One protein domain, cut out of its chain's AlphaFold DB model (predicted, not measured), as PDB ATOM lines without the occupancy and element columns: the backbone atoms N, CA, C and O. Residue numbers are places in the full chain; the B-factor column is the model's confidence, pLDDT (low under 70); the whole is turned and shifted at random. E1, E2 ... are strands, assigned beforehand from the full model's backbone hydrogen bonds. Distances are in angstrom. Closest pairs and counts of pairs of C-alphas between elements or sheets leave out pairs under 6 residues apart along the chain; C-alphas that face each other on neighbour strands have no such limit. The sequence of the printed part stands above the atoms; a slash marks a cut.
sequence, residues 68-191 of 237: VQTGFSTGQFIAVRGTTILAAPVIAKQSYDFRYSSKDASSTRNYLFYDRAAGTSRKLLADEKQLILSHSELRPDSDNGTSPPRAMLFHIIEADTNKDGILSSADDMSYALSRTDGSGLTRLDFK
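What this domain is: This is residues 68 to 191 of the 237 residues of an uncharacterized protein of Hyphomicrobium sp. (UniProt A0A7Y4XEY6). Two antiparallel sheets lie face to face as a sandwich, a curled, strongly twisted sheet of four strands and a smaller sheet of three, with the strands of the one at 13 degrees to those of the other. The loop between E2 and E3 lies at one end of the long axis and the link from E5 to E6 at the other, while the stretch after E7 folds back beside E7. The printed part has 124 residues with no named helix and seven named strands, E1 to E7 along the chain, in the orders E1 E2 E3 E4 and E5 E6 E7; the class is all strand, though under half of the residues, 53, are in named elements. The whole is only just compact, close to loose, with a radius of gyration of the C-alphas of 16.1 A and spans of 50 by 34 by 27 A.

Where its parts are: In the larger sheet, E3 is the longest strand by residues, 104 to 115, 31.0 A long, and it bends by 58 degrees at residue 109. E2 holds residues 85 to 95, 31.2 A. E1, residues 70 to 74, 13.2 A, begins with C-alpha 70 at (104.474, 105.397, 77.432). E4, residues 120 to 123, measures 10.7 A. In the smaller sheet, E5 is residues 131 to 138, 20.4 A, with C-alpha 131 at (116.723, 105.082, 84.091). E6 is residues 151 to 157, 19.5 A. E7, residues 173 to 178, 16.6 A, ends with C-alpha 178 at (122.708, 116.149, 93.840).

How they stand to each other: E1 to E4 form a meander, each strand the antiparallel neighbour of the one before. E2 and E3 are a hairpin at 157 degrees, with N 88 and O 112 within hydrogen-bond range at 2.9 A. E1 and E2 are a hairpin too, with N 73 and O 91 at 2.8 A. In the hairpin of E3 and E4, N 113 and O 122 are 2.8 A apart. Across the sandwich, the closest C-alphas of E3 and E5 are those of Arg 109 and Leu 131, 4.9 A apart. E2 and E5 are near each other, with 5 pairs of C-alphas within 10 A. E5, E6 and E7 form a second meander: N 136 and O 153 are 2.8 A apart, as are N 154 and O 176. Residues 186 to 187 pair antiparallel with 176 to 177 of E7, and residues 78 to 79 with 86 to 87 of E2.

The domain as a whole: The C-alphas farthest apart, of Arg 99 and Ser 142, are separated by 53.0 A. The printed part has no cut. The links E5 to E6 and E6 to E7 are long, with 12 and 15 residues. The mean pLDDT of the printed part is 84.8; residues 68 to 70, 94 to 105 and 191 are under 70.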
ATOM      1  N   VAL A  68     103.424 100.663  72.142       52.56
ATOM      2  CA  VAL A  68     103.798 100.992  73.520       52.56
ATOM      3  C   VAL A  68     103.318 102.415  73.792       52.56
ATOM      4  O   VAL A  68     103.885 103.378  73.282       52.56
ATOM      5  N   GLN A  69     102.241 102.558  74.565       51.38
ATOM      6  CA  GLN A  69     101.851 103.854  75.111       51.38
ATOM      7  C   GLN A  69     102.684 104.107  76.369       51.38
ATOM      8  O   GLN A  69     102.411 103.533  77.422       51.38
ATOM      9  N   THR A  70     103.714 104.945  76.262       61.88
ATOM     10  CA  THR A  70     104.474 105.397  77.432       61.88
ATOM     11  C   THR A  70     103.724 106.551  78.091       61.88
ATOM     12  O   THR A  70     103.702 107.673  77.586       61.88
ATOM     13  N   GLY A  71     103.073 106.276  79.220       76.38
ATOM     14  CA  GLY A  71     102.478 107.306  80.068       76.38
ATOM     15  C   GLY A  71     103.428 107.666  81.203       76.38
ATOM     16  O   GLY A  71     103.814 106.791  81.978       76.38
ATOM     17  N   PHE A  72     103.781 108.943  81.350       84.00
ATOM     18  CA  PHE A  72     104.494 109.414  82.538       84.00
ATOM     19  C   PHE A  72     103.499 109.768  83.640       84.00
ATOM     20  O   PHE A  72     102.511 110.467  83.416       84.00
ATOM     21  N   SER A  73     103.778 109.304  84.851       87.75
ATOM     22  CA  SER A  73     103.018 109.638  86.051       87.75
ATOM     23  C   SER A  73     103.967 110.081  87.153       87.75
ATOM     24  O   SER A  73     105.100 109.618  87.231       87.75
ATOM     25  N   THR A  74     103.520 111.000  88.001       90.12
ATOM     26  CA  THR A  74     104.281 111.381  89.196       90.12
ATOM     27  C   THR A  74     103.828 110.498  90.349       90.12
ATOM     28  O   THR A  74     102.627 110.340  90.575       90.12
ATOM     29  N   GLY A  75     104.785 109.896  91.046       87.69
ATOM     30  CA  GLY A  75     104.536 109.120  92.250       87.69
ATOM     31  C   GLY A  75     104.155 110.000  93.440       87.69
ATOM     32  O   GLY A  75     103.925 111.204  93.328       87.69
ATOM     33  N   GLN A  76     104.094 109.383  94.614       90.38
ATOM     34  CA  GLN A  76     103.801 110.107  95.843       90.38
ATOM     35  C   GLN A  76     104.965 111.029  96.228       90.38
ATOM     36  O   GLN A  76     106.126 110.625  96.206       90.38
ATOM     37  N   PHE A  77     104.634 112.250  96.649       93.00
ATOM     38  CA  PHE A  77     105.591 113.148  97.282       93.00
ATOM     39  C   PHE A  77     105.921 112.670  98.695       93.00
ATOM     40  O   PHE A  77     105.044 112.552  99.553       93.00
ATOM     41  N   ILE A  78     107.206 112.437  98.933       93.00
ATOM     42  CA  ILE A  78     107.769 112.049 100.222       93.00
ATOM     43  C   ILE A  78     108.653 113.196 100.707       93.00
ATOM     44  O   ILE A  78     109.408 113.787  99.937       93.00
ATOM     45  N   ALA A  79     108.543 113.548 101.986       93.62
ATOM     46  CA  ALA A  79     109.377 114.591 102.565       93.62
ATOM     47  C   ALA A  79     110.818 114.103 102.745       93.62
ATOM     48  O   ALA A  79     111.047 113.082 103.398       93.62
ATOM     49  N   VAL A  80     111.778 114.884 102.250       92.44
ATOM     50  CA  VAL A  80     113.202 114.690 102.543       92.44
ATOM     51  C   VAL A  80     113.427 115.135 103.988       92.44
ATOM     52  O   VAL A  80     113.353 116.329 104.306       92.44
ATOM     53  N   ARG A  81     113.617 114.176 104.906       89.50
ATOM     54  CA  ARG A  81     113.529 114.446 106.358       89.50
ATOM     55  C   ARG A  81     114.552 115.488 106.803       89.50
ATOM     56  O   ARG A  81     115.714 115.417 106.413       89.50
ATOM     57  N   GLY A  82     114.134 116.419 107.658       88.69
ATOM     58  CA  GLY A  82     114.972 117.530 108.119       88.69
ATOM     59  C   GLY A  82     115.029 118.717 107.151       88.69
ATOM     60  O   GLY A  82     115.737 119.678 107.426       88.69
ATOM     61  N   THR A  83     114.282 118.684 106.040       92.31
ATOM     62  CA  THR A  83     114.238 119.772 105.050       92.31
ATOM     63  C   THR A  83     112.801 120.212 104.732       92.31
ATOM     64  O   THR A  83     111.814 119.563 105.100       92.31
ATOM     65  N   THR A  84     112.664 121.323 104.010       94.75
ATOM     66  CA  THR A  84     111.382 121.789 103.453       94.75
ATOM     67  C   THR A  84     111.011 121.071 102.155       94.75
ATOM     68  O   THR A  84     109.890 121.243 101.675       94.75
ATOM     69  N   ILE A  85     111.905 120.236 101.621       97.06
ATOM     70  CA  ILE A  85     111.792 119.625 100.303       97.06
ATOM     71  C   ILE A  85     110.904 118.379 100.338       97.06
ATOM     72  O   ILE A  85     110.998 117.536 101.235       97.06
ATOM     73  N   LEU A  86     110.051 118.253  99.327       96.44
ATOM     74  CA  LEU A  86     109.365 117.023  98.957       96.44
ATOM     75  C   LEU A  86     109.979 116.478  97.668       96.44
ATOM     76  O   LEU A  86     110.253 117.252  96.755       96.44
ATOM     77  N   ALA A  87     110.144 115.165  97.569       96.19
ATOM     78  CA  ALA A  87     110.609 114.487  96.367       96.19
ATOM     79  C   ALA A  87     109.573 113.453  95.913       96.19
ATOM     80  O   ALA A  87     108.989 112.755  96.742       96.19
ATOM     81  N   ALA A  88     109.347 113.347  94.608       94.94
ATOM     82  CA  ALA A  88     108.487 112.335  94.007       94.94
ATOM     83  C   ALA A  88     109.165 111.723  92.775       94.94
ATOM     84  O   ALA A  88     109.714 112.470  91.959       94.94
ATOM     85  N   PRO A  89     109.120 110.392  92.594       94.25
ATOM     86  CA  PRO A  89     109.618 109.771  91.375       94.25
ATOM     87  C   PRO A  89     108.696 110.102  90.197       94.25
ATOM     88  O   PRO A  89     107.471 110.116  90.329       94.25
ATOM     89  N   VAL A  90     109.278 110.334  89.027       93.19
ATOM     90  CA  VAL A  90     108.559 110.392  87.752       93.19
ATOM     91  C   VAL A  90     108.678 109.019  87.112       93.19
ATOM     92  O   VAL A  90     109.767 108.589  86.734       93.19
ATOM     93  N   ILE A  91     107.552 108.323  87.032       88.25
ATOM     94  CA  ILE A  91     107.466 106.919  86.657       88.25
ATOM     95  C   ILE A  91     106.895 106.820  85.246       88.25
ATOM     96  O   ILE A  91     105.789 107.308  84.991       88.25
ATOM     97  N   ALA A  92     107.615 106.156  84.348       85.25
ATOM     98  CA  ALA A  92     107.061 105.709  83.078       85.25
ATOM     99  C   ALA A  92     106.305 104.400  83.302       85.25
ATOM    100  O   ALA A  92     106.881 103.419  83.773       85.25
ATOM    101  N   LYS A  93     105.014 104.385  82.972       78.00
ATOM    102  CA  LYS A  93     104.218 103.160  82.899       78.00
ATOM    103  C   LYS A  93     104.204 102.678  81.459       78.00
ATOM    104  O   LYS A  93     103.815 103.430  80.565       78.00
ATOM    105  N   GLN A  94     104.614 101.433  81.254       66.00
ATOM    106  CA  GLN A  94     104.486 100.745  79.976       66.00
ATOM    107  C   GLN A  94     103.412  99.672  80.137       66.00
ATOM    108  O   GLN A  94     103.631  98.649  80.785       66.00
ATOM    109  N   SER A  95     102.223  99.930  79.588       55.56
ATOM    110  CA  SER A  95     101.158  98.931  79.535       55.56
ATOM    111  C   SER A  95     101.410  98.002  78.351       55.56
ATOM    112  O   SER A  95     101.364  98.435  77.196       55.56
ATOM    113  N   TYR A  96     101.665  96.726  78.625       51.97
ATOM    114  CA  TYR A  96     101.705  95.696  77.593       51.97
ATOM    115  C   TYR A  96     100.314  95.075  77.443       51.97
ATOM    116  O   TYR A  96      99.868  94.335  78.320       51.97
ATOM    117  N   ASP A  97      99.647  95.332  76.317       40.25
ATOM    118  CA  ASP A  97      98.431  94.609  75.931       40.25
ATOM    119  C   ASP A  97      98.808  93.201  75.443       40.25
ATOM    120  O   ASP A  97      98.914  92.919  74.247       40.25
ATOM    121  N   PHE A  98      99.043  92.285  76.382       40.09
ATOM    122  CA  PHE A  98      99.051  90.856  76.085       40.09
ATOM    123  C   PHE A  98      97.645  90.307  76.315       40.09
ATOM    124  O   PHE A  98      97.123  90.374  77.425       40.09
ATOM    125  N   ARG A  99      97.049  89.705  75.272       37.41
ATOM    126  CA  ARG A  99      95.660  89.192  75.199       37.41
ATOM    127  C   ARG A  99      95.194  88.249  76.330       37.41
ATOM    128  O   ARG A  99      94.037  87.853  76.307       37.41
ATOM    129  N   TYR A 100      96.040  87.894  77.299       35.03
ATOM    130  CA  TYR A 100      95.691  87.035  78.438       35.03
ATOM    131  C   TYR A 100      96.324  87.428  79.793       35.03
ATOM    132  O   TYR A 100      96.066  86.743  80.779       35.03
ATOM    133  N   SER A 101      97.122  88.504  79.893       31.30
ATOM    134  CA  SER A 101      97.663  88.993  81.179       31.30
ATOM    135  C   SER A 101      98.300  90.376  81.014       31.30
ATOM    136  O   SER A 101      99.290  90.504  80.295       31.30
ATOM    137  N   SER A 102      97.807  91.389  81.728       35.62
ATOM    138  CA  SER A 102      98.481  92.685  81.853       35.62
ATOM    139  C   SER A 102      99.625  92.562  82.865       35.62
ATOM    140  O   SER A 102      99.391  92.263  84.036       35.62
ATOM    141  N   LYS A 103     100.871  92.747  82.423       41.69
ATOM    142  CA  LYS A 103     102.010  92.991  83.319       41.69
ATOM    143  C   LYS A 103     102.386  94.455  83.169       41.69
ATOM    144  O   LYS A 103     102.832  94.855  82.098       41.69
ATOM    145  N   ASP A 104     102.192  95.230  84.227       47.34
ATOM    146  CA  ASP A 104     102.637  96.617  84.272       47.34
ATOM    147  C   ASP A 104     104.111  96.631  84.685       47.34
ATOM    148  O   ASP A 104     104.451  96.260  85.809       47.34
ATOM    149  N   ALA A 105     104.988  97.030  83.766       62.75
ATOM    150  CA  ALA A 105     106.354  97.408  84.106       62.75
ATOM    151  C   ALA A 105     106.371  98.922  84.336       62.75
ATOM    152  O   ALA A 105     105.838  99.692  83.527       62.75
ATOM    153  N   SER A 106     106.949  99.355  85.453       73.88
ATOM    154  CA  SER A 106     107.024 100.773  85.793       73.88
ATOM    155  C   SER A 106     108.437 101.141  86.190       73.88
ATOM    156  O   SER A 106     108.952 100.565  87.138       73.88
ATOM    157  N   SER A 107     109.039 102.109  85.511       85.88
ATOM    158  CA  SER A 107     110.428 102.503  85.745       85.88
ATOM    159  C   SER A 107     110.536 103.962  86.156       85.88
ATOM    160  O   SER A 107     109.804 104.819  85.652       85.88
ATOM    161  N   THR A 108     111.454 104.265  87.075       90.88
ATOM    162  CA  THR A 108     111.707 105.649  87.492       90.88
ATOM    163  C   THR A 108     112.635 106.319  86.490       90.88
ATOM    164  O   THR A 108     113.772 105.901  86.293       90.88
ATOM    165  N   ARG A 109     112.150 107.374  85.836       92.00
ATOM    166  CA  ARG A 109     112.867 108.078  84.761       92.00
ATOM    167  C   ARG A 109     113.409 109.430  85.190       92.00
ATOM    168  O   ARG A 109     114.276 109.988  84.532       92.00
ATOM    169  N   ASN A 110     112.873 109.983  86.275       95.12
ATOM    170  CA  ASN A 110     113.300 111.260  86.832       95.12
ATOM    171  C   ASN A 110     112.827 111.381  88.290       95.12
ATOM    172  O   ASN A 110     112.051 110.554  88.770       95.12
ATOM    173  N   TYR A 111     113.241 112.444  88.973       96.38
ATOM    174  CA  TYR A 111     112.671 112.882  90.246       96.38
ATOM    175  C   TYR A 111     112.217 114.334  90.148       96.38
ATOM    176  O   TYR A 111     112.909 115.176  89.576       96.38
ATOM    177  N   LEU A 112     111.060 114.625  90.732       96.75
ATOM    178  CA  LEU A 112     110.532 115.969  90.904       96.75
ATOM    179  C   LEU A 112     110.708 116.389  92.362       96.75
ATOM    180  O   LEU A 112     110.189 115.744  93.271       96.75
ATOM    181  N   PHE A 113     111.416 117.490  92.567       97.75
ATOM    182  CA  PHE A 113     111.623 118.123  93.858       97.75
ATOM    183  C   PHE A 113     110.720 119.343  93.976       97.75
ATOM    184  O   PHE A 113     110.612 120.122  93.032       97.75
ATOM    185  N   TYR A 114     110.084 119.518  95.129       97.56
ATOM    186  CA  TYR A 114     109.251 120.669  95.457       97.56
ATOM    187  C   TYR A 114     109.687 121.267  96.791       97.56
ATOM    188  O   TYR A 114     109.647 120.593  97.822       97.56
ATOM    189  N   ASP A 115     110.086 122.533  96.785       96.88
ATOM    190  CA  ASP A 115     110.383 123.274  98.001       96.88
ATOM    191  C   ASP A 115     109.105 123.909  98.548       96.88
ATOM    192  O   ASP A 115     108.562 124.847  97.966       96.88
ATOM    193  N   ARG A 116     108.639 123.421  99.702       95.94
ATOM    194  CA  ARG A 116     107.433 123.942 100.363       95.94
ATOM    195  C   ARG A 116     107.589 125.372 100.870       95.94
ATOM    196  O   ARG A 116     106.582 126.051 101.026       95.94
ATOM    197  N   ALA A 117     108.814 125.810 101.164       95.06
ATOM    198  CA  ALA A 117     109.057 127.157 101.665       95.06
ATOM    199  C   ALA A 117     109.074 128.177 100.523       95.06
ATOM    200  O   ALA A 117     108.437 129.222 100.626       95.06
ATOM    201  N   ALA A 118     109.765 127.860  99.425       95.06
ATOM    202  CA  ALA A 118     109.849 128.736  98.257       95.06
ATOM    203  C   ALA A 118     108.664 128.587  97.282       95.06
ATOM    204  O   ALA A 118     108.466 129.444  96.425       95.06
ATOM    205  N   GLY A 119     107.900 127.494  97.367       95.06
ATOM    206  CA  GLY A 119     106.820 127.175  96.432       95.06
ATOM    207  C   GLY A 119     107.309 126.828  95.022       95.06
ATOM    208  O   GLY A 119     106.552 126.958  94.064       95.06
ATOM    209  N   THR A 120     108.568 126.409  94.877       96.12
ATOM    210  CA  THR A 120     109.193 126.127  93.576       96.12
ATOM    211  C   THR A 120     109.399 124.633  93.370       96.12
ATOM    212  O   THR A 120     109.583 123.883  94.327       96.12
ATOM    213  N   SER A 121     109.374 124.190  92.112       95.38
ATOM    214  CA  SER A 121     109.644 122.800  91.745       95.38
ATOM    215  C   SER A 121     110.781 122.684  90.746       95.38
ATOM    216  O   SER A 121     110.935 123.549  89.881       95.38
ATOM    217  N   ARG A 122     111.516 121.572  90.788       95.88
ATOM    218  CA  ARG A 122     112.504 121.233  89.764       95.88
ATOM    219  C   ARG A 122     112.612 119.742  89.505       95.88
ATOM    220  O   ARG A 122     112.440 118.934  90.411       95.88
ATOM    221  N   LYS A 123     112.946 119.395  88.267       96.31
ATOM    222  CA  LYS A 123     113.337 118.035  87.902       96.31
ATOM    223  C   LYS A 123     114.821 117.816  88.203       96.31
ATOM    224  O   LYS A 123     115.603 118.760  88.106       96.31
ATOM    225  N   LEU A 124     115.184 116.584  88.551       97.31
ATOM    226  CA  LEU A 124     116.574 116.158  88.736       97.31
ATOM    227  C   LEU A 124     117.332 116.161  87.405       97.31
ATOM    228  O   LEU A 124     118.426 116.710  87.296       97.31
ATOM    229  N   LEU A 125     116.723 115.532  86.399       95.12
ATOM    230  CA  LEU A 125     117.239 115.399  85.044       95.12
ATOM    231  C   LEU A 125     116.512 116.354  84.101       95.12
ATOM    232  O   LEU A 125     115.344 116.693  84.314       95.12
ATOM    233  N   ALA A 126     117.205 116.758  83.037       91.88
ATOM    234  CA  ALA A 126     116.645 117.630  82.008       91.88
ATOM    235  C   ALA A 126     115.547 116.940  81.176       91.88
ATOM    236  O   ALA A 126     114.618 117.615  80.732       91.88
ATOM    237  N   ASP A 127     115.638 115.618  80.989       90.06
ATOM    238  CA  ASP A 127     114.658 114.785  80.286       90.06
ATOM    239  C   ASP A 127     114.439 113.426  80.991       90.06
ATOM    240  O   ASP A 127     115.071 113.127  82.004       90.06
ATOM    241  N   GLU A 128     113.488 112.629  80.496       88.44
ATOM    242  CA  GLU A 128     113.089 111.319  81.039       88.44
ATOM    243  C   GLU A 128     113.703 110.125  80.275       88.44
ATOM    244  O   GLU A 128     113.129 109.028  80.239       88.44
ATOM    245  N   LYS A 129     114.848 110.326  79.609       89.56
ATOM    246  CA  LYS A 129     115.484 109.271  78.799       89.56
ATOM    247  C   LYS A 129     116.269 108.266  79.628       89.56
ATOM    248  O   LYS A 129     116.402 107.118  79.218       89.56
ATOM    249  N   GLN A 130     116.788 108.701  80.770       91.00
ATOM    250  CA  GLN A 130     117.622 107.877  81.636       91.00
ATOM    251  C   GLN A 130     116.764 107.016  82.567       91.00
ATOM    252  O   GLN A 130     115.589 107.305  82.811       91.00
ATOM    253  N   LEU A 131     117.348 105.942  83.089       90.81
ATOM    254  CA  LEU A 131     116.723 105.082  84.091       90.81
ATOM    255  C   LEU A 131     117.399 105.314  85.441       90.81
ATOM    256  O   LEU A 131     118.615 105.189  85.555       90.81
ATOM    257  N   ILE A 132     116.613 105.644  86.462       91.50
ATOM    258  CA  ILE A 132     117.082 105.775  87.841       91.50
ATOM    259  C   ILE A 132     116.701 104.494  88.577       91.50
ATOM    260  O   ILE A 132     115.521 104.255  88.825       91.50
ATOM    261  N   LEU A 133     117.704 103.692  88.924       87.44
ATOM    262  CA  LEU A 133     117.516 102.415  89.619       87.44
ATOM    263  C   LEU A 133     117.210 102.633  91.099       87.44
ATOM    264  O   LEU A 133     116.295 102.056  91.678       87.44
ATOM    265  N   SER A 134     117.986 103.507  91.731       88.06
ATOM    266  CA  SER A 134     117.863 103.768  93.157       88.06
ATOM    267  C   SER A 134     118.389 105.141  93.520       88.06
ATOM    268  O   SER A 134     119.164 105.760  92.786       88.06
ATOM    269  N   HIS A 135     117.986 105.598  94.699       91.75
ATOM    270  CA  HIS A 135     118.518 106.797  95.317       91.75
ATOM    271  C   HIS A 135     118.693 106.583  96.823       91.75
ATOM    272  O   HIS A 135     117.995 105.766  97.424       91.75
ATOM    273  N   SER A 136     119.613 107.325  97.435       91.75
ATOM    274  CA  SER A 136     119.796 107.352  98.885       91.75
ATOM    275  C   SER A 136     120.076 108.765  99.387       91.75
ATOM    276  O   SER A 136     120.691 109.587  98.708       91.75
ATOM    277  N   GLU A 137     119.592 109.061 100.589       94.12
ATOM    278  CA  GLU A 137     119.900 110.294 101.305       94.12
ATOM    279  C   GLU A 137     121.240 110.145 102.030       94.12
ATOM    280  O   GLU A 137     121.407 109.239 102.845       94.12
ATOM    281  N   LEU A 138     122.183 111.050 101.772       94.31
ATOM    282  CA  LEU A 138     123.491 111.026 102.419       94.31
ATOM    283  C   LEU A 138     123.443 111.823 103.718       94.31
ATOM    284  O   LEU A 138     123.416 113.058 103.709       94.31
ATOM    285  N   ARG A 139     123.418 111.106 104.837       93.81
ATOM    286  CA  ARG A 139     123.434 111.648 106.202       93.81
ATOM    287  C   ARG A 139     124.710 111.176 106.897       93.81
ATOM    288  O   ARG A 139     125.162 110.090 106.557       93.81
ATOM    289  N   PRO A 140     125.276 111.954 107.839       92.62
ATOM    290  CA  PRO A 140     126.387 111.477 108.657       92.62
ATOM    291  C   PRO A 140     126.048 110.134 109.303       92.62
ATOM    292  O   PRO A 140     124.947 109.988 109.832       92.62
ATOM    293  N   ASP A 141     126.987 109.190 109.335       89.06
ATOM    294  CA  ASP A 141     126.723 107.850 109.887       89.06
ATOM    295  C   ASP A 141     126.381 107.877 111.391       89.06
ATOM    296  O   ASP A 141     125.763 106.958 111.919       89.06
ATOM    297  N   SER A 142     126.758 108.950 112.094       86.44
ATOM    298  CA  SER A 142     126.388 109.189 113.493       86.44
ATOM    299  C   SER A 142     124.957 109.710 113.686       86.44
ATOM    300  O   SER A 142     124.530 109.889 114.826       86.44
ATOM    301  N   ASP A 143     124.232 110.032 112.611       86.31
ATOM    302  CA  ASP A 143     122.873 110.570 112.678       86.31
ATOM    303  C   ASP A 143     121.828 109.453 112.794       86.31
ATOM    304  O   ASP A 143     121.768 108.532 111.985       86.31
ATOM    305  N   ASN A 144     120.903 109.596 113.744       80.38
ATOM    306  CA  ASN A 144     119.778 108.671 113.931       80.38
ATOM    307  C   ASN A 144     118.604 108.967 112.968       80.38
ATOM    308  O   ASN A 144     117.440 108.708 113.285       80.38
ATOM    309  N   GLY A 145     118.887 109.553 111.801       77.38
ATOM    310  CA  GLY A 145     117.901 109.910 110.777       77.38
ATOM    311  C   GLY A 145     117.124 111.202 111.044       77.38
ATOM    312  O   GLY A 145     116.041 111.390 110.479       77.38
ATOM    313  N   THR A 146     117.641 112.079 111.906       79.88
ATOM    314  CA  THR A 146     116.991 113.343 112.294       79.88
ATOM    315  C   THR A 146     117.592 114.567 111.614       79.88
ATOM    316  O   THR A 146     116.871 115.526 111.332       79.88
ATOM    317  N   SER A 147     118.892 114.543 111.324       86.50
ATOM    318  CA  SER A 147     119.627 115.688 110.780       86.50
ATOM    319  C   SER A 147     119.464 115.755 109.271       86.50
ATOM    320  O   SER A 147     119.561 114.710 108.639       86.50
ATOM    321  N   PRO A 148     119.256 116.931 108.653       89.94
ATOM    322  CA  PRO A 148     119.049 117.034 107.210       89.94
ATOM    323  C   PRO A 148     120.167 116.337 106.417       89.94
ATOM    324  O   PRO A 148     121.340 116.458 106.790       89.94
ATOM    325  N   PRO A 149     119.832 115.641 105.316       93.81
ATOM    326  CA  PRO A 149     120.844 115.045 104.471       93.81
ATOM    327  C   PRO A 149     121.696 116.143 103.838       93.81
ATOM    328  O   PRO A 149     121.261 117.277 103.643       93.81
ATOM    329  N   ARG A 150     122.942 115.805 103.529       94.88
ATOM    330  CA  ARG A 150     123.904 116.715 102.901       94.88
ATOM    331  C   ARG A 150     123.779 116.701 101.381       94.88
ATOM    332  O   ARG A 150     124.020 117.715 100.726       94.88
ATOM    333  N   ALA A 151     123.374 115.561 100.834       96.56
ATOM    334  CA  ALA A 151     123.209 115.325  99.412       96.56
ATOM    335  C   ALA A 151     122.298 114.113  99.174       96.56
ATOM    336  O   ALA A 151     121.912 113.412 100.115       96.56
ATOM    337  N   MET A 152     121.971 113.867  97.911       95.62
ATOM    338  CA  MET A 152     121.352 112.627  97.457       95.62
ATOM    339  C   MET A 152     122.287 111.927  96.480       95.62
ATOM    340  O   MET A 152     122.864 112.586  95.615       95.62
ATOM    341  N   LEU A 153     122.423 110.612  96.619       94.75
ATOM    342  CA  LEU A 153     123.134 109.757  95.676       94.75
ATOM    343  C   LEU A 153     122.127 109.012  94.808       94.75
ATOM    344  O   LEU A 153     121.177 108.442  95.338       94.75
ATOM    345  N   PHE A 154     122.367 108.978  93.503       93.38
ATOM    346  CA  PHE A 154     121.560 108.272  92.513       93.38
ATOM    347  C   PHE A 154     122.395 107.241  91.770       93.38
ATOM    348  O   PHE A 154     123.561 107.490  91.460       93.38
ATOM    349  N   HIS A 155     121.765 106.112  91.452       90.69
ATOM    350  CA  HIS A 155     122.282 105.116  90.517       90.69
ATOM    351  C   HIS A 155     121.494 105.256  89.216       90.69
ATOM    352  O   HIS A 155     120.266 105.118  89.219       90.69
ATOM    353  N   ILE A 156     122.187 105.587  88.128       91.06
ATOM    354  CA  ILE A 156     121.578 105.983  86.859       91.06
ATOM    355  C   ILE A 156     122.174 105.153  85.726       91.06
ATOM    356  O   ILE A 156     123.392 105.042  85.615       91.06
ATOM    357  N   ILE A 157     121.317 104.622  84.859       89.75
ATOM    358  CA  ILE A 157     121.702 104.081  83.555       89.75
ATOM    359  C   ILE A 157     121.385 105.139  82.508       89.75
ATOM    360  O   ILE A 157     120.247 105.610  82.389       89.75
ATOM    361  N   GLU A 158     122.409 105.538  81.763       89.38
ATOM    362  CA  GLU A 158     122.317 106.677  80.850       89.38
ATOM    363  C   GLU A 158     121.950 106.278  79.426       89.38
ATOM    364  O   GLU A 158     121.308 107.054  78.715       89.38
ATOM    365  N   ALA A 159     122.394 105.096  79.009       88.56
ATOM    366  CA  ALA A 159     122.271 104.610  77.651       88.56
ATOM    367  C   ALA A 159     122.260 103.083  77.627       88.56
ATOM    368  O   ALA A 159     122.778 102.432  78.528       88.56
ATOM    369  N   ASP A 160     121.689 102.551  76.552       86.56
ATOM    370  CA  ASP A 160     121.722 101.134  76.230       86.56
ATOM    371  C   ASP A 160     123.096 100.816  75.630       86.56
ATOM    372  O   ASP A 160     123.419 101.164  74.486       86.56
ATOM    373  N   THR A 161     123.943 100.242  76.470       85.62
ATOM    374  CA  THR A 161     125.342  99.930  76.171       85.62
ATOM    375  C   THR A 161     125.497  98.565  75.517       85.62
ATOM    376  O   THR A 161     126.432  98.366  74.734       85.62
ATOM    377  N   ASN A 162     124.562  97.645  75.773       84.25
ATOM    378  CA  ASN A 162     124.571  96.302  75.199       84.25
ATOM    379  C   ASN A 162     123.795  96.211  73.858       84.25
ATOM    380  O   ASN A 162     123.965  95.237  73.117       84.25
ATOM    381  N   LYS A 163     123.048  97.266  73.506       86.50
ATOM    382  CA  LYS A 163     122.253  97.467  72.283       86.50
ATOM    383  C   LYS A 163     121.070  96.508  72.128       86.50
ATOM    384  O   LYS A 163     120.699  96.181  70.995       86.50
ATOM    385  N   ASP A 164     120.482  96.046  73.226       81.12
ATOM    386  CA  ASP A 164     119.285  95.195  73.216       81.12
ATOM    387  C   ASP A 164     117.964  95.994  73.118       81.12
ATOM    388  O   ASP A 164     116.880  95.419  72.950       81.12
ATOM    389  N   GLY A 165     118.049  97.328  73.144       80.38
ATOM    390  CA  GLY A 165     116.927  98.260  73.100       80.38
ATOM    391  C   GLY A 165     116.259  98.490  74.457       80.38
ATOM    392  O   GLY A 165     115.154  99.050  74.502       80.38
ATOM    393  N   ILE A 166     116.872  98.049  75.555       81.81
ATOM    394  CA  ILE A 166     116.318  98.055  76.907       81.81
ATOM    395  C   ILE A 166     117.355  98.615  77.884       81.81
ATOM    396  O   ILE A 166     118.377  98.005  78.138       81.81
ATOM    397  N   LEU A 167     117.033  99.734  78.534       83.31
ATOM    398  CA  LEU A 167     117.786 100.206  79.694       83.31
ATOM    399  C   LEU A 167     117.510  99.289  80.881       83.31
ATOM    400  O   LEU A 167     116.363  99.176  81.335       83.31
ATOM    401  N   SER A 168     118.559  98.649  81.381       83.25
ATOM    402  CA  SER A 168     118.487  97.740  82.526       83.25
ATOM    403  C   SER A 168     119.813  97.678  83.279       83.25
ATOM    404  O   SER A 168     120.825  98.195  82.821       83.25
ATOM    405  N   SER A 169     119.851  96.998  84.426       80.19
ATOM    406  CA  SER A 169     121.099  96.761  85.174       80.19
ATOM    407  C   SER A 169     122.160  95.954  84.406       80.19
ATOM    408  O   SER A 169     123.266  95.772  84.910       80.19
ATOM    409  N   ALA A 170     121.840  95.444  83.211       80.81
ATOM    410  CA  ALA A 170     122.821  94.860  82.303       80.81
ATOM    411  C   ALA A 170     123.668  95.916  81.567       80.81
ATOM    412  O   ALA A 170     124.682  95.546  80.975       80.81
ATOM    413  N   ASP A 171     123.253  97.185  81.593       85.06
ATOM    414  CA  ASP A 171     123.975  98.314  81.016       85.06
ATOM    415  C   ASP A 171     124.979  98.949  81.978       85.06
ATOM    416  O   ASP A 171     124.919  98.756  83.194       85.06
ATOM    417  N   ASP A 172     125.873  99.776  81.428       85.81
ATOM    418  CA  ASP A 172     126.796 100.569  82.235       85.81
ATOM    419  C   ASP A 172     126.036 101.527  83.168       85.81
ATOM    420  O   ASP A 172     125.307 102.438  82.756       85.81
ATOM    421  N   MET A 173     126.261 101.329  84.462       84.62
ATOM    422  CA  MET A 173     125.714 102.151  85.531       84.62
ATOM    423  C   MET A 173     126.662 103.304  85.874       84.62
ATOM    424  O   MET A 173     127.880 103.153  85.915       84.62
ATOM    425  N   SER A 174     126.082 104.459  86.187       87.62
ATOM    426  CA  SER A 174     126.777 105.640  86.695       87.62
ATOM    427  C   SER A 174     126.224 106.072  88.050       87.62
ATOM    428  O   SER A 174     125.026 105.965  88.325       87.62
ATOM    429  N   TYR A 175     127.098 106.635  88.884       90.25
ATOM    430  CA  TYR A 175     126.721 107.278  90.138       90.25
ATOM    431  C   TYR A 175     126.638 108.793  89.959       90.25
ATOM    432  O   TYR A 175     127.501 109.403  89.325       90.25
ATOM    433  N   ALA A 176     125.623 109.422  90.548       93.31
ATOM    434  CA  ALA A 176     125.482 110.874  90.522       93.31
ATOM    435  C   ALA A 176     125.062 111.434  91.880       93.31
ATOM    436  O   ALA A 176     124.236 110.849  92.577       93.31
ATOM    437  N   LEU A 177     125.607 112.596  92.237       96.56
ATOM    438  CA  LEU A 177     125.243 113.343  93.437       96.56
ATOM    439  C   LEU A 177     124.423 114.570  93.081       96.56
ATOM    440  O   LEU A 177     124.766 115.294  92.152       96.56
ATOM    441  N   SER A 178     123.390 114.858  93.863       97.44
ATOM    442  CA  SER A 178     122.708 116.149  93.840       97.44
ATOM    443  C   SER A 178     122.626 116.747  95.236       97.44
ATOM    444  O   SER A 178     122.779 116.072  96.257       97.44
ATOM    445  N   ARG A 179     122.306 118.037  95.297       96.81
ATOM    446  CA  ARG A 179     121.791 118.657  96.520       96.81
ATOM    447  C   ARG A 179     120.442 118.043  96.890       96.81
ATOM    448  O   ARG A 179     119.775 117.428  96.058       96.81
ATOM    449  N   THR A 180     120.019 118.245  98.132       95.44
ATOM    450  CA  THR A 180     118.744 117.722  98.658       95.44
ATOM    451  C   THR A 180     117.510 118.271  97.953       95.44
ATOM    452  O   THR A 180     116.440 117.684  98.041       95.44
ATOM    453  N   ASP A 181     117.650 119.406  97.270       94.94
ATOM    454  CA  ASP A 181     116.606 120.038  96.468       94.94
ATOM    455  C   ASP A 181     116.633 119.598  94.993       94.94
ATOM    456  O   ASP A 181     115.928 120.182  94.173       94.94
ATOM    457  N   GLY A 182     117.478 118.622  94.639       94.88
ATOM    458  CA  GLY A 182     117.657 118.114  93.278       94.88
ATOM    459  C   GLY A 182     118.554 118.963  92.373       94.88
ATOM    460  O   GLY A 182     118.723 118.618  91.207       94.88
ATOM    461  N   SER A 183     119.133 120.073  92.852       95.62
ATOM    462  CA  SER A 183     120.074 120.869  92.044       95.62
ATOM    463  C   SER A 183     121.492 120.311  92.031       95.62
ATOM    464  O   SER A 183     121.886 119.501  92.871       95.62
ATOM    465  N   GLY A 184     122.291 120.813  91.085       94.94
ATOM    466  CA  GLY A 184     123.730 120.574  91.053       94.94
ATOM    467  C   GLY A 184     124.091 119.118  90.787       94.94
ATOM    468  O   GLY A 184     125.107 118.657  91.302       94.94
ATOM    469  N   LEU A 185     123.254 118.403  90.022       95.81
ATOM    470  CA  LEU A 185     123.503 117.013  89.667       95.81
ATOM    471  C   LEU A 185     124.889 116.877  89.026       95.81
ATOM    472  O   LEU A 185     125.149 117.418  87.951       95.81
ATOM    473  N   THR A 186     125.767 116.149  89.700       95.44
ATOM    474  CA  THR A 186     127.156 115.933  89.313       95.44
ATOM    475  C   THR A 186     127.390 114.441  89.187       95.44
ATOM    476  O   THR A 186     127.185 113.689  90.138       95.44
ATOM    477  N   ARG A 187     127.806 114.012  87.996       91.81
ATOM    478  CA  ARG A 187     128.203 112.628  87.739       91.81
ATOM    479  C   ARG A 187     129.557 112.377  88.371       91.81
ATOM    480  O   ARG A 187     130.461 113.206  88.250       91.81
ATOM    481  N   LEU A 188     129.679 111.242  89.032       88.44
ATOM    482  CA  LEU A 188     130.941 110.784  89.568       88.44
ATOM    483  C   LEU A 188     131.651 109.991  88.473       88.44
ATOM    484  O   LEU A 188     131.065 109.093  87.876       88.44
ATOM    485  N   ASP A 189     132.900 110.353  88.187       77.50
ATOM    486  CA  ASP A 189     133.724 109.686  87.177       77.50
ATOM    487  C   ASP A 189     134.286 108.376  87.747       77.50
ATOM    488  O   ASP A 189     135.465 108.259  88.084       77.50
ATOM    489  N   PHE A 190     133.397 107.402  87.942       72.06
ATOM    490  CA  PHE A 190     133.759 106.035  88.290       72.06
ATOM    491  C   PHE A 190     133.576 105.168  87.058       72.06
ATOM    492  O   PHE A 190     132.479 105.048  86.520       72.06
ATOM    493  N   LYS A 191     134.668 104.555  86.609       58.06
ATOM    494  CA  LYS A 191     134.625 103.513  85.592       58.06
ATOM    495  C   LYS A 191     134.721 102.181  86.309       58.06
ATOM    496  O   LYS A 191     135.807 101.791  86.712       58.06
TER     497      LYS A 191